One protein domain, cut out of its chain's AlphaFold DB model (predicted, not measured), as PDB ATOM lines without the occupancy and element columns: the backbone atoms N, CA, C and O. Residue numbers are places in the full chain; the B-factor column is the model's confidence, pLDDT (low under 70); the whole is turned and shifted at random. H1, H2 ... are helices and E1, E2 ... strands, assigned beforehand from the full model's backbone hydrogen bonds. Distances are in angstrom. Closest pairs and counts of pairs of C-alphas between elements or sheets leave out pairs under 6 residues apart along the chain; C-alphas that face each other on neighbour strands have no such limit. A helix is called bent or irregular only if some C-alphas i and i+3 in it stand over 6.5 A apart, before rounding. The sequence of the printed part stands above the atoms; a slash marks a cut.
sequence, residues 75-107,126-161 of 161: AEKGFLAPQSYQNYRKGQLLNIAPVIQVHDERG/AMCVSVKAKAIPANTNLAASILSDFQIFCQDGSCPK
ATOM      1  N   ALA A  75      67.078  35.741 -12.292       63.81
ATOM      2  CA  ALA A  75      66.116  35.112 -11.398       63.81
ATOM      3  C   ALA A  75      65.040  36.118 -10.979       63.81
ATOM      4  O   ALA A  75      65.343  37.245 -10.587       63.81
ATOM      5  N   GLU A  76      63.773  35.709 -11.063       61.81
ATOM      6  CA  GLU A  76      62.640  36.540 -10.658       61.81
ATOM      7  C   GLU A  76      62.735  36.886  -9.169       61.81
ATOM      8  O   GLU A  76      62.900  36.016  -8.310       61.81
ATOM      9  N   LYS A  77      62.632  38.179  -8.865       57.72
ATOM     10  CA  LYS A  77      62.606  38.721  -7.510       57.72
ATOM     11  C   LYS A  77      61.231  39.313  -7.247       57.72
ATOM     12  O   LYS A  77      60.774  40.211  -7.943       57.72
ATOM     13  N   GLY A  78      60.566  38.794  -6.223       61.50
ATOM     14  CA  GLY A  78      59.254  39.261  -5.796       61.50
ATOM     15  C   GLY A  78      58.488  38.173  -5.060       61.50
ATOM     16  O   GLY A  78      58.764  36.987  -5.218       61.50
ATOM     17  N   PHE A  79      57.489  38.575  -4.276       62.75
ATOM     18  CA  PHE A  79      56.625  37.662  -3.517       62.75
ATOM     19  C   PHE A  79      55.969  36.573  -4.394       62.75
ATOM     20  O   PHE A  79      55.658  35.488  -3.913       62.75
ATOM     21  N   LEU A  80      55.805  36.839  -5.696       60.84
ATOM     22  CA  LEU A  80      55.176  35.929  -6.660       60.84
ATOM     23  C   LEU A  80      56.161  35.104  -7.492       60.84
ATOM     24  O   LEU A  80      55.723  34.157  -8.136       60.84
ATOM     25  N   ALA A  81      57.462  35.400  -7.441       61.12
ATOM     26  CA  ALA A  81      58.494  34.718  -8.225       61.12
ATOM     27  C   ALA A  81      58.508  33.175  -8.087       61.12
ATOM     28  O   ALA A  81      58.650  32.483  -9.096       61.12
ATOM     29  N   PRO A  82      58.324  32.575  -6.889       56.62
ATOM     30  CA  PRO A  82      58.270  31.116  -6.781       56.62
ATOM     31  C   PRO A  82      56.938  30.515  -7.266       56.62
ATOM     32  O   PRO A  82      56.895  29.327  -7.582       56.62
ATOM     33  N   GLN A  83      55.854  31.298  -7.340       56.03
ATOM     34  CA  GLN A  83      54.520  30.810  -7.718       56.03
ATOM     35  C   GLN A  83      54.178  31.028  -9.195       56.03
ATOM     36  O   GLN A  83      53.475  30.189  -9.761       56.03
ATOM     37  N   SER A  84      54.679  32.098  -9.820       55.81
ATOM     38  CA  SER A  84      54.456  32.418 -11.237       55.81
ATOM     39  C   SER A  84      55.035  31.341 -12.155       55.81
ATOM     40  O   SER A  84      54.357  30.876 -13.069       55.81
ATOM     41  N   TYR A  85      56.268  30.896 -11.886       51.78
ATOM     42  CA  TYR A  85      57.014  30.053 -12.825       51.78
ATOM     43  C   TYR A  85      56.915  28.545 -12.549       51.78
ATOM     44  O   TYR A  85      56.817  27.744 -13.482       51.78
ATOM     45  N   GLN A  86      56.926  28.112 -11.281       51.31
ATOM     46  CA  GLN A  86      56.996  26.676 -10.961       51.31
ATOM     47  C   GLN A  86      55.695  25.914 -11.243       51.31
ATOM     48  O   GLN A  86      55.741  24.737 -11.603       51.31
ATOM     49  N   ASN A  87      54.541  26.576 -11.133       49.44
ATOM     50  CA  ASN A  87      53.241  25.947 -11.383       49.44
ATOM     51  C   ASN A  87      52.806  26.041 -12.852       49.44
ATOM     52  O   ASN A  87      52.142  25.128 -13.339       49.44
ATOM     53  N   TYR A  88      53.297  27.045 -13.593       48.94
ATOM     54  CA  TYR A  88      53.200  27.081 -15.057       48.94
ATOM     55  C   TYR A  88      53.815  25.815 -15.684       48.94
ATOM     56  O   TYR A  88      53.278  25.233 -16.624       48.94
ATOM     57  N   ARG A  89      54.900  25.308 -15.080       47.75
ATOM     58  CA  ARG A  89      55.615  24.096 -15.505       47.75
ATOM     59  C   ARG A  89      54.829  22.784 -15.327       47.75
ATOM     60  O   ARG A  89      55.205  21.786 -15.932       47.75
ATOM     61  N   LYS A  90      53.756  22.775 -14.523       54.50
ATOM     62  CA  LYS A  90      52.869  21.612 -14.300       54.50
ATOM     63  C   LYS A  90      51.575  21.659 -15.132       54.50
ATOM     64  O   LYS A  90      50.669  20.873 -14.877       54.50
ATOM     65  N   GLY A  91      51.468  22.569 -16.105       48.09
ATOM     66  CA  GLY A  91      50.296  22.671 -16.986       48.09
ATOM     67  C   GLY A  91      49.067  23.330 -16.349       48.09
ATOM     68  O   GLY A  91      48.004  23.354 -16.960       48.09
ATOM     69  N   GLN A  92      49.196  23.890 -15.141       54.97
ATOM     70  CA  GLN A  92      48.157  24.708 -14.521       54.97
ATOM     71  C   GLN A  92      48.477  26.182 -14.765       54.97
ATOM     72  O   GLN A  92      49.396  26.742 -14.165       54.97
ATOM     73  N   LEU A  93      47.709  26.818 -15.654       54.25
ATOM     74  CA  LEU A  93      47.697  28.272 -15.784       54.25
ATOM     75  C   LEU A  93      47.151  28.848 -14.477       54.25
ATOM     76  O   LEU A  93      45.950  28.818 -14.210       54.25
ATOM     77  N   LEU A  94      48.044  29.340 -13.626       62.34
ATOM     78  CA  LEU A  94      47.639  30.151 -12.496       62.34
ATOM     79  C   LEU A  94      47.235  31.512 -13.058       62.34
ATOM     80  O   LEU A  94      48.092  32.352 -13.317       62.34
ATOM     81  N   ASN A  95      45.930  31.730 -13.240       71.38
ATOM     82  CA  ASN A  95      45.337  33.035 -13.564       71.38
ATOM     83  C   ASN A  95      45.471  34.002 -12.370       71.38
ATOM     84  O   ASN A  95      44.485  34.580 -11.918       71.38
ATOM     85  N   ILE A  96      46.664  34.110 -11.784       76.25
ATOM     86  CA  ILE A  96      46.960  34.925 -10.613       76.25
ATOM     87  C   ILE A  96      47.422  36.294 -11.089       76.25
ATOM     88  O   ILE A  96      48.405  36.411 -11.816       76.25
ATOM     89  N   ALA A  97      46.737  37.326 -10.616       80.31
ATOM     90  CA  ALA A  97      47.120  38.713 -10.822       80.31
ATOM     91  C   ALA A  97      47.328  39.410  -9.467       80.31
ATOM     92  O   ALA A  97      46.691  39.035  -8.471       80.31
ATOM     93  N   PRO A  98      48.208  40.426  -9.399       86.88
ATOM     94  CA  PRO A  98      48.276  41.306  -8.246       86.88
ATOM     95  C   PRO A  98      47.013  42.176  -8.202       86.88
ATOM     96  O   PRO A  98      46.788  43.022  -9.062       86.88
ATOM     97  N   VAL A  99      46.184  41.970  -7.184       88.06
ATOM     98  CA  VAL A  99      45.045  42.834  -6.874       88.06
ATOM     99  C   VAL A  99      45.533  43.919  -5.929       88.06
ATOM    100  O   VAL A  99      45.908  43.635  -4.789       88.06
ATOM    101  N   ILE A 100      45.536  45.151  -6.429       93.12
ATOM    102  CA  ILE A 100      45.952  46.344  -5.698       93.12
ATOM    103  C   ILE A 100      44.693  47.024  -5.161       93.12
ATOM    104  O   ILE A 100      43.773  47.315  -5.924       93.12
ATOM    105  N   GLN A 101      44.647  47.270  -3.855       93.50
ATOM    106  CA  GLN A 101      43.614  48.086  -3.220       93.50
ATOM    107  C   GLN A 101      44.288  49.262  -2.529       93.50
ATOM    108  O   GLN A 101      45.160  49.066  -1.678       93.50
ATOM    109  N   VAL A 102      43.879  50.462  -2.923       94.06
ATOM    110  CA  VAL A 102      44.340  51.724  -2.349       94.06
ATOM    111  C   VAL A 102      43.281  52.183  -1.356       94.06
ATOM    112  O   VAL A 102      42.144  52.446  -1.740       94.06
ATOM    113  N   HIS A 103      43.658  52.235  -0.084       92.38
ATOM    114  CA  HIS A 103      42.826  52.672   1.029       92.38
ATOM    115  C   HIS A 103      43.273  54.076   1.421       92.38
ATOM    116  O   HIS A 103      44.274  54.233   2.115       92.38
ATOM    117  N   ASP A 104      42.567  55.096   0.946       92.94
ATOM    118  CA  ASP A 104      42.689  56.459   1.468       92.94
ATOM    119  C   ASP A 104      41.506  56.693   2.400       92.94
ATOM    120  O   ASP A 104      40.383  56.928   1.956       92.94
ATOM    121  N   GLU A 105      41.736  56.541   3.701       93.00
ATOM    122  CA  GLU A 105      40.672  56.660   4.694       93.00
ATOM    123  C   GLU A 105      40.985  57.764   5.715       93.00
ATOM    124  O   GLU A 105      40.728  57.652   6.922       93.00
ATOM    125  N   ARG A 106      41.518  58.886   5.219       89.62
ATOM    126  CA  ARG A 106      41.572  60.148   5.965       89.62
ATOM    127  C   ARG A 106      40.162  60.535   6.432       89.62
ATOM    128  O   ARG A 106      39.213  60.540   5.657       89.62
ATOM    129  N   GLY A 107      40.008  60.795   7.731       87.25
ATOM    130  CA  GLY A 107      38.709  61.097   8.349       87.25
ATOM    131  C   GLY A 107      37.795  59.889   8.610       87.25
ATOM    132  O   GLY A 107      36.716  60.064   9.171       87.25
ATOM    133  N   ALA A 126      47.044  57.324   7.798       87.56
ATOM    134  CA  ALA A 126      45.657  57.208   7.380       87.56
ATOM    135  C   ALA A 126      45.466  56.583   5.991       87.56
ATOM    136  O   ALA A 126      44.322  56.399   5.561       87.56
ATOM    137  N   MET A 127      46.561  56.252   5.305       92.06
ATOM    138  CA  MET A 127      46.559  55.724   3.947       92.06
ATOM    139  C   MET A 127      47.282  54.374   3.898       92.06
ATOM    140  O   MET A 127      48.262  54.137   4.597       92.06
ATOM    141  N   CYS A 128      46.804  53.445   3.075       91.62
ATOM    142  CA  CYS A 128      47.432  52.135   2.933       91.62
ATOM    143  C   CYS A 128      47.245  51.577   1.524       91.62
ATOM    144  O   CYS A 128      46.168  51.663   0.941       91.62
ATOM    145  N   VAL A 129      48.280  50.934   0.982       93.62
ATOM    146  CA  VAL A 129      48.176  50.153  -0.254       93.62
ATOM    147  C   VAL A 129      48.322  48.682   0.098       93.62
ATOM    148  O   VAL A 129      49.376  48.243   0.552       93.62
ATOM    149  N   SER A 130      47.267  47.904  -0.133       91.31
ATOM    150  CA  SER A 130      47.311  46.452   0.035       91.31
ATOM    151  C   SER A 130      47.429  45.769  -1.324       91.31
ATOM    152  O   SER A 130      46.666  46.060  -2.247       91.31
ATOM    153  N   VAL A 131      48.389  44.856  -1.450       90.69
ATOM    154  CA  VAL A 131      48.625  44.085  -2.674       90.69
ATOM    155  C   VAL A 131      48.493  42.609  -2.341       90.69
ATOM    156  O   VAL A 131      49.183  42.099  -1.459       90.69
ATOM    157  N   LYS A 132      47.589  41.915  -3.031       87.12
ATOM    158  CA  LYS A 132      47.345  40.481  -2.833       87.12
ATOM    159  C   LYS A 132      47.452  39.763  -4.168       87.12
ATOM    160  O   LYS A 132      46.833  40.188  -5.137       87.12
ATOM    161  N   ALA A 133      48.176  38.651  -4.227       82.38
ATOM    162  CA  ALA A 133      48.040  37.741  -5.359       82.38
ATOM    163  C   ALA A 133      46.715  36.996  -5.253       82.38
ATOM    164  O   ALA A 133      46.458  36.317  -4.257       82.38
ATOM    165  N   LYS A 134      45.878  37.117  -6.281       82.44
ATOM    166  CA  LYS A 134      44.580  36.450  -6.327       82.44
ATOM    167  C   LYS A 134      44.366  35.820  -7.694       82.44
ATOM    168  O   LYS A 134      44.659  36.443  -8.710       82.44
ATOM    169  N   ALA A 135      43.819  34.607  -7.709       80.69
ATOM    170  CA  ALA A 135      43.298  34.013  -8.931       80.69
ATOM    171  C   ALA A 135      42.069  34.803  -9.412       80.69
ATOM    172  O   ALA A 135      41.156  35.062  -8.623       80.69
ATOM    173  N   ILE A 136      42.047  35.188 -10.686       80.88
ATOM    174  CA  ILE A 136      40.948  35.925 -11.310       80.88
ATOM    175  C   ILE A 136      40.055  34.923 -12.055       80.88
ATOM    176  O   ILE A 136      40.455  34.412 -13.105       80.88
ATOM    177  N   PRO A 137      38.869  34.584 -11.516       81.00
ATOM    178  CA  PRO A 137      37.942  33.690 -12.191       81.00
ATOM    179  C   PRO A 137      37.223  34.420 -13.332       81.00
ATOM    180  O   PRO A 137      36.854  35.587 -13.201       81.00
ATOM    181  N   ALA A 138      36.959  33.709 -14.427       80.06
ATOM    182  CA  ALA A 138      36.033  34.183 -15.448       80.06
ATOM    183  C   ALA A 138      34.597  34.052 -14.919       80.06
ATOM    184  O   ALA A 138      34.165  32.962 -14.543       80.06
ATOM    185  N   ASN A 139      33.858  35.161 -14.870       82.94
ATOM    186  CA  ASN A 139      32.450  35.159 -14.487       82.94
ATOM    187  C   ASN A 139      31.584  35.120 -15.752       82.94
ATOM    188  O   ASN A 139      31.527  36.096 -16.498       82.94
ATOM    189  N   THR A 140      30.907  33.997 -15.991       87.19
ATOM    190  CA  THR A 140      30.077  33.783 -17.189       87.19
ATOM    191  C   THR A 140      28.840  34.679 -17.232       87.19
ATOM    192  O   THR A 140      28.417  35.066 -18.316       87.19
ATOM    193  N   ASN A 141      28.287  35.058 -16.077       86.88
ATOM    194  CA  ASN A 141      27.125  35.950 -16.013       86.88
ATOM    195  C   ASN A 141      27.515  37.382 -16.394       86.88
ATOM    196  O   ASN A 141      26.809  38.036 -17.155       86.88
ATOM    197  N   LEU A 142      28.678  37.836 -15.916       87.75
ATOM    198  CA  LEU A 142      29.252  39.133 -16.286       87.75
ATOM    199  C   LEU A 142      29.658  39.139 -17.774       87.75
ATOM    200  O   LEU A 142      29.431  40.112 -18.484       87.75
ATOM    201  N   ALA A 143      30.194  38.027 -18.283       86.38
ATOM    202  CA  ALA A 143      30.496  37.894 -19.707       86.38
ATOM    203  C   ALA A 143      29.237  38.015 -20.589       86.38
ATOM    204  O   ALA A 143      29.286  38.672 -21.627       86.38
ATOM    205  N   ALA A 144      28.109  37.432 -20.167       87.19
ATOM    206  CA  ALA A 144      26.843  37.538 -20.889       87.19
ATOM    207  C   ALA A 144      26.296  38.977 -20.912       87.19
ATOM    208  O   ALA A 144      25.852  39.427 -21.966       87.19
ATOM    209  N   SER A 145      26.377  39.715 -19.795       86.69
ATOM    210  CA  SER A 145      25.930  41.117 -19.749       86.69
ATOM    211  C   SER A 145      26.811  42.036 -20.597       86.69
ATOM    212  O   SER A 145      26.311  42.888 -21.323       86.69
ATOM    213  N   ILE A 146      28.129  41.825 -20.574       88.69
ATOM    214  CA  ILE A 146      29.051  42.571 -21.436       88.69
ATOM    215  C   ILE A 146      28.746  42.308 -22.917       88.69
ATOM    216  O   ILE A 146      28.784  43.230 -23.726       88.69
ATOM    217  N   LEU A 147      28.430  41.063 -23.287       88.00
ATOM    218  CA  LEU A 147      28.095  40.724 -24.670       88.00
ATOM    219  C   LEU A 147      26.817  41.435 -25.134       88.00
ATOM    220  O   LEU A 147      26.801  41.953 -26.253       88.00
ATOM    221  N   SER A 148      25.781  41.506 -24.291       82.44
ATOM    222  CA  SER A 148      24.574  42.275 -24.620       82.44
ATOM    223  C   SER A 148      24.865  43.768 -24.755       82.44
ATOM    224  O   SER A 148      24.396  44.382 -25.712       82.44
ATOM    225  N   ASP A 149      25.694  44.338 -23.876       83.56
ATOM    226  CA  ASP A 149      26.076  45.753 -23.954       83.56
ATOM    227  C   ASP A 149      26.839  46.050 -25.255       83.56
ATOM    228  O   ASP A 149      26.531  47.013 -25.959       83.56
ATOM    229  N   PHE A 150      27.786  45.186 -25.639       81.75
ATOM    230  CA  PHE A 150      28.511  45.326 -26.904       81.75
ATOM    231  C   PHE A 150      27.606  45.191 -28.131       81.75
ATOM    232  O   PHE A 150      27.812  45.907 -29.110       81.75
ATOM    233  N   GLN A 151      26.603  44.307 -28.103       78.88
ATOM    234  CA  GLN A 151      25.636  44.189 -29.199       78.88
ATOM    235  C   GLN A 151      24.790  45.455 -29.361       78.88
ATOM    236  O   GLN A 151      24.542  45.854 -30.497       78.88
ATOM    237  N   ILE A 152      24.403  46.107 -28.260       70.62
ATOM    238  CA  ILE A 152      23.675  47.385 -28.288       70.62
ATOM    239  C   ILE A 152      24.559  48.485 -28.897       70.62
ATOM    240  O   ILE A 152      24.161  49.102 -29.883       70.62
ATOM    241  N   PHE A 153      25.806  48.635 -28.430       61.31
ATOM    242  CA  PHE A 153      26.778  49.586 -29.005       61.31
ATOM    243  C   PHE A 153      27.062  49.364 -30.498       61.31
ATOM    244  O   PHE A 153      27.480  50.279 -31.213       61.31
ATOM    245  N   CYS A 154      26.860  48.136 -30.969       63.47
ATOM    246  CA  CYS A 154      27.042  47.772 -32.360       63.47
ATOM    247  C   CYS A 154      25.817  48.040 -33.247       63.47
ATOM    248  O   CYS A 154      25.976  48.205 -34.458       63.47
ATOM    249  N   GLN A 155      24.613  48.135 -32.675       62.19
ATOM    250  CA  GLN A 155      23.407  48.529 -33.413       62.19
ATOM    251  C   GLN A 155      23.355  50.035 -33.693       62.19
ATOM    252  O   GLN A 155      22.836  50.438 -34.733       62.19
ATOM    253  N   ASP A 156      23.998  50.849 -32.854       65.50
ATOM    254  CA  ASP A 156      24.078  52.309 -33.010       65.50
ATOM    255  C   ASP A 156      25.065  52.762 -34.113       65.50
ATOM    256  O   ASP A 156      25.357  53.947 -34.270       65.50
ATOM    257  N   GLY A 157      25.598  51.826 -34.909       62.16
ATOM    258  CA  GLY A 157      26.512  52.107 -36.024       62.16
ATOM    259  C   GLY A 157      27.958  52.409 -35.609       62.16
ATOM    260  O   GLY A 157      28.791  52.698 -36.466       62.16
ATOM    261  N   SER A 158      28.272  52.307 -34.316       64.94
ATOM    262  CA  SER A 158      29.586  52.601 -33.728       64.94
ATOM    263  C   SER A 158      30.522  51.395 -33.564       64.94
ATOM    264  O   SER A 158      31.533  51.514 -32.871       64.94
ATOM    265  N   CYS A 159      30.255  50.239 -34.194       59.84
ATOM    266  CA  CYS A 159      31.236  49.145 -34.160       59.84
ATOM    267  C   CYS A 159      32.552  49.592 -34.833       59.84
ATOM    268  O   CYS A 159      32.512  50.094 -35.964       59.84
ATOM    269  N   PRO A 160      33.723  49.351 -34.218       58.75
ATOM    270  CA  PRO A 160      34.987  49.432 -34.939       58.75
ATOM    271  C   PRO A 160      34.982  48.388 -36.070       58.75
ATOM    272  O   PRO A 160      34.674  47.220 -35.831       58.75
ATOM    273  N   LYS A 161      35.252  48.838 -37.302       57.94
ATOM    274  CA  LYS A 161      35.430  47.970 -38.478       57.94
ATOM    275  C   LYS A 161      36.718  47.165 -38.392       57.94
ATOM    276  O   LYS A 161      37.717  47.729 -37.895       57.94
TER     277      LYS A 161
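AT A GLANCE: This is residues 75 to 107 and 126 to 161 of the 161 residues of the protein "Hypothetical protein" of Hanusia phi (UniProt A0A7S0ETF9). A long ribbon of two strands, E1 and E2, has a helix on each side of one end: H1 leads in to Ile 96, and past Ala 135 residues 139 to 149, of which 140 to 149 belong to H2, and residues 152 to 158, of which 152 to 155 belong to H2, stick out. The 69 printed residues hold H1, E1, E2 and H2 in that order, class mixed; the sheet is antiparallel. The whole is extended, with radius of gyration of the C-alphas 18.9 A, and flat, spanning 49 by 47 by 24 A.

IN THESE COORDINATES: Find C-alpha 81 at (58.494, 34.718, -8.225), where H1 begins; it runs to 88, 11.5 A, and is only just irregular, C-alphas 84 and 87 being 6.6 A apart. E1, residues 96 to 104, covers 25.1 A; E2, 127 to 135, 25.5 A. H2, 140 to 155, runs 22.9 A to C-alpha 155 at (23.407, 48.529, -33.413).

HOW THE PARTS SIT: Look at E1 and E2, antiparallel at 161 degrees: N 99 and O 132 are 2.8 A apart, within hydrogen-bond range. The closest C-alphas of H1 and E1, Ser 84 and Ile 96, are 7.9 A apart. H2 is apart from H1 and E1. In H2 every O i to N i+4 pair is within range; in H1, 0 of 4, and 0 of 5 O i to N i+3.

THE WHOLE: The C-alphas farthest apart, Ala 75 and Asp 156, are 50.3 A apart. Residues 108 to 125 are cut out, with 8.0 A between C-alphas 107 and 126. No link printed whole is long. Low pLDDT, under 70, marks residues 75 to 94 and 153 to 161.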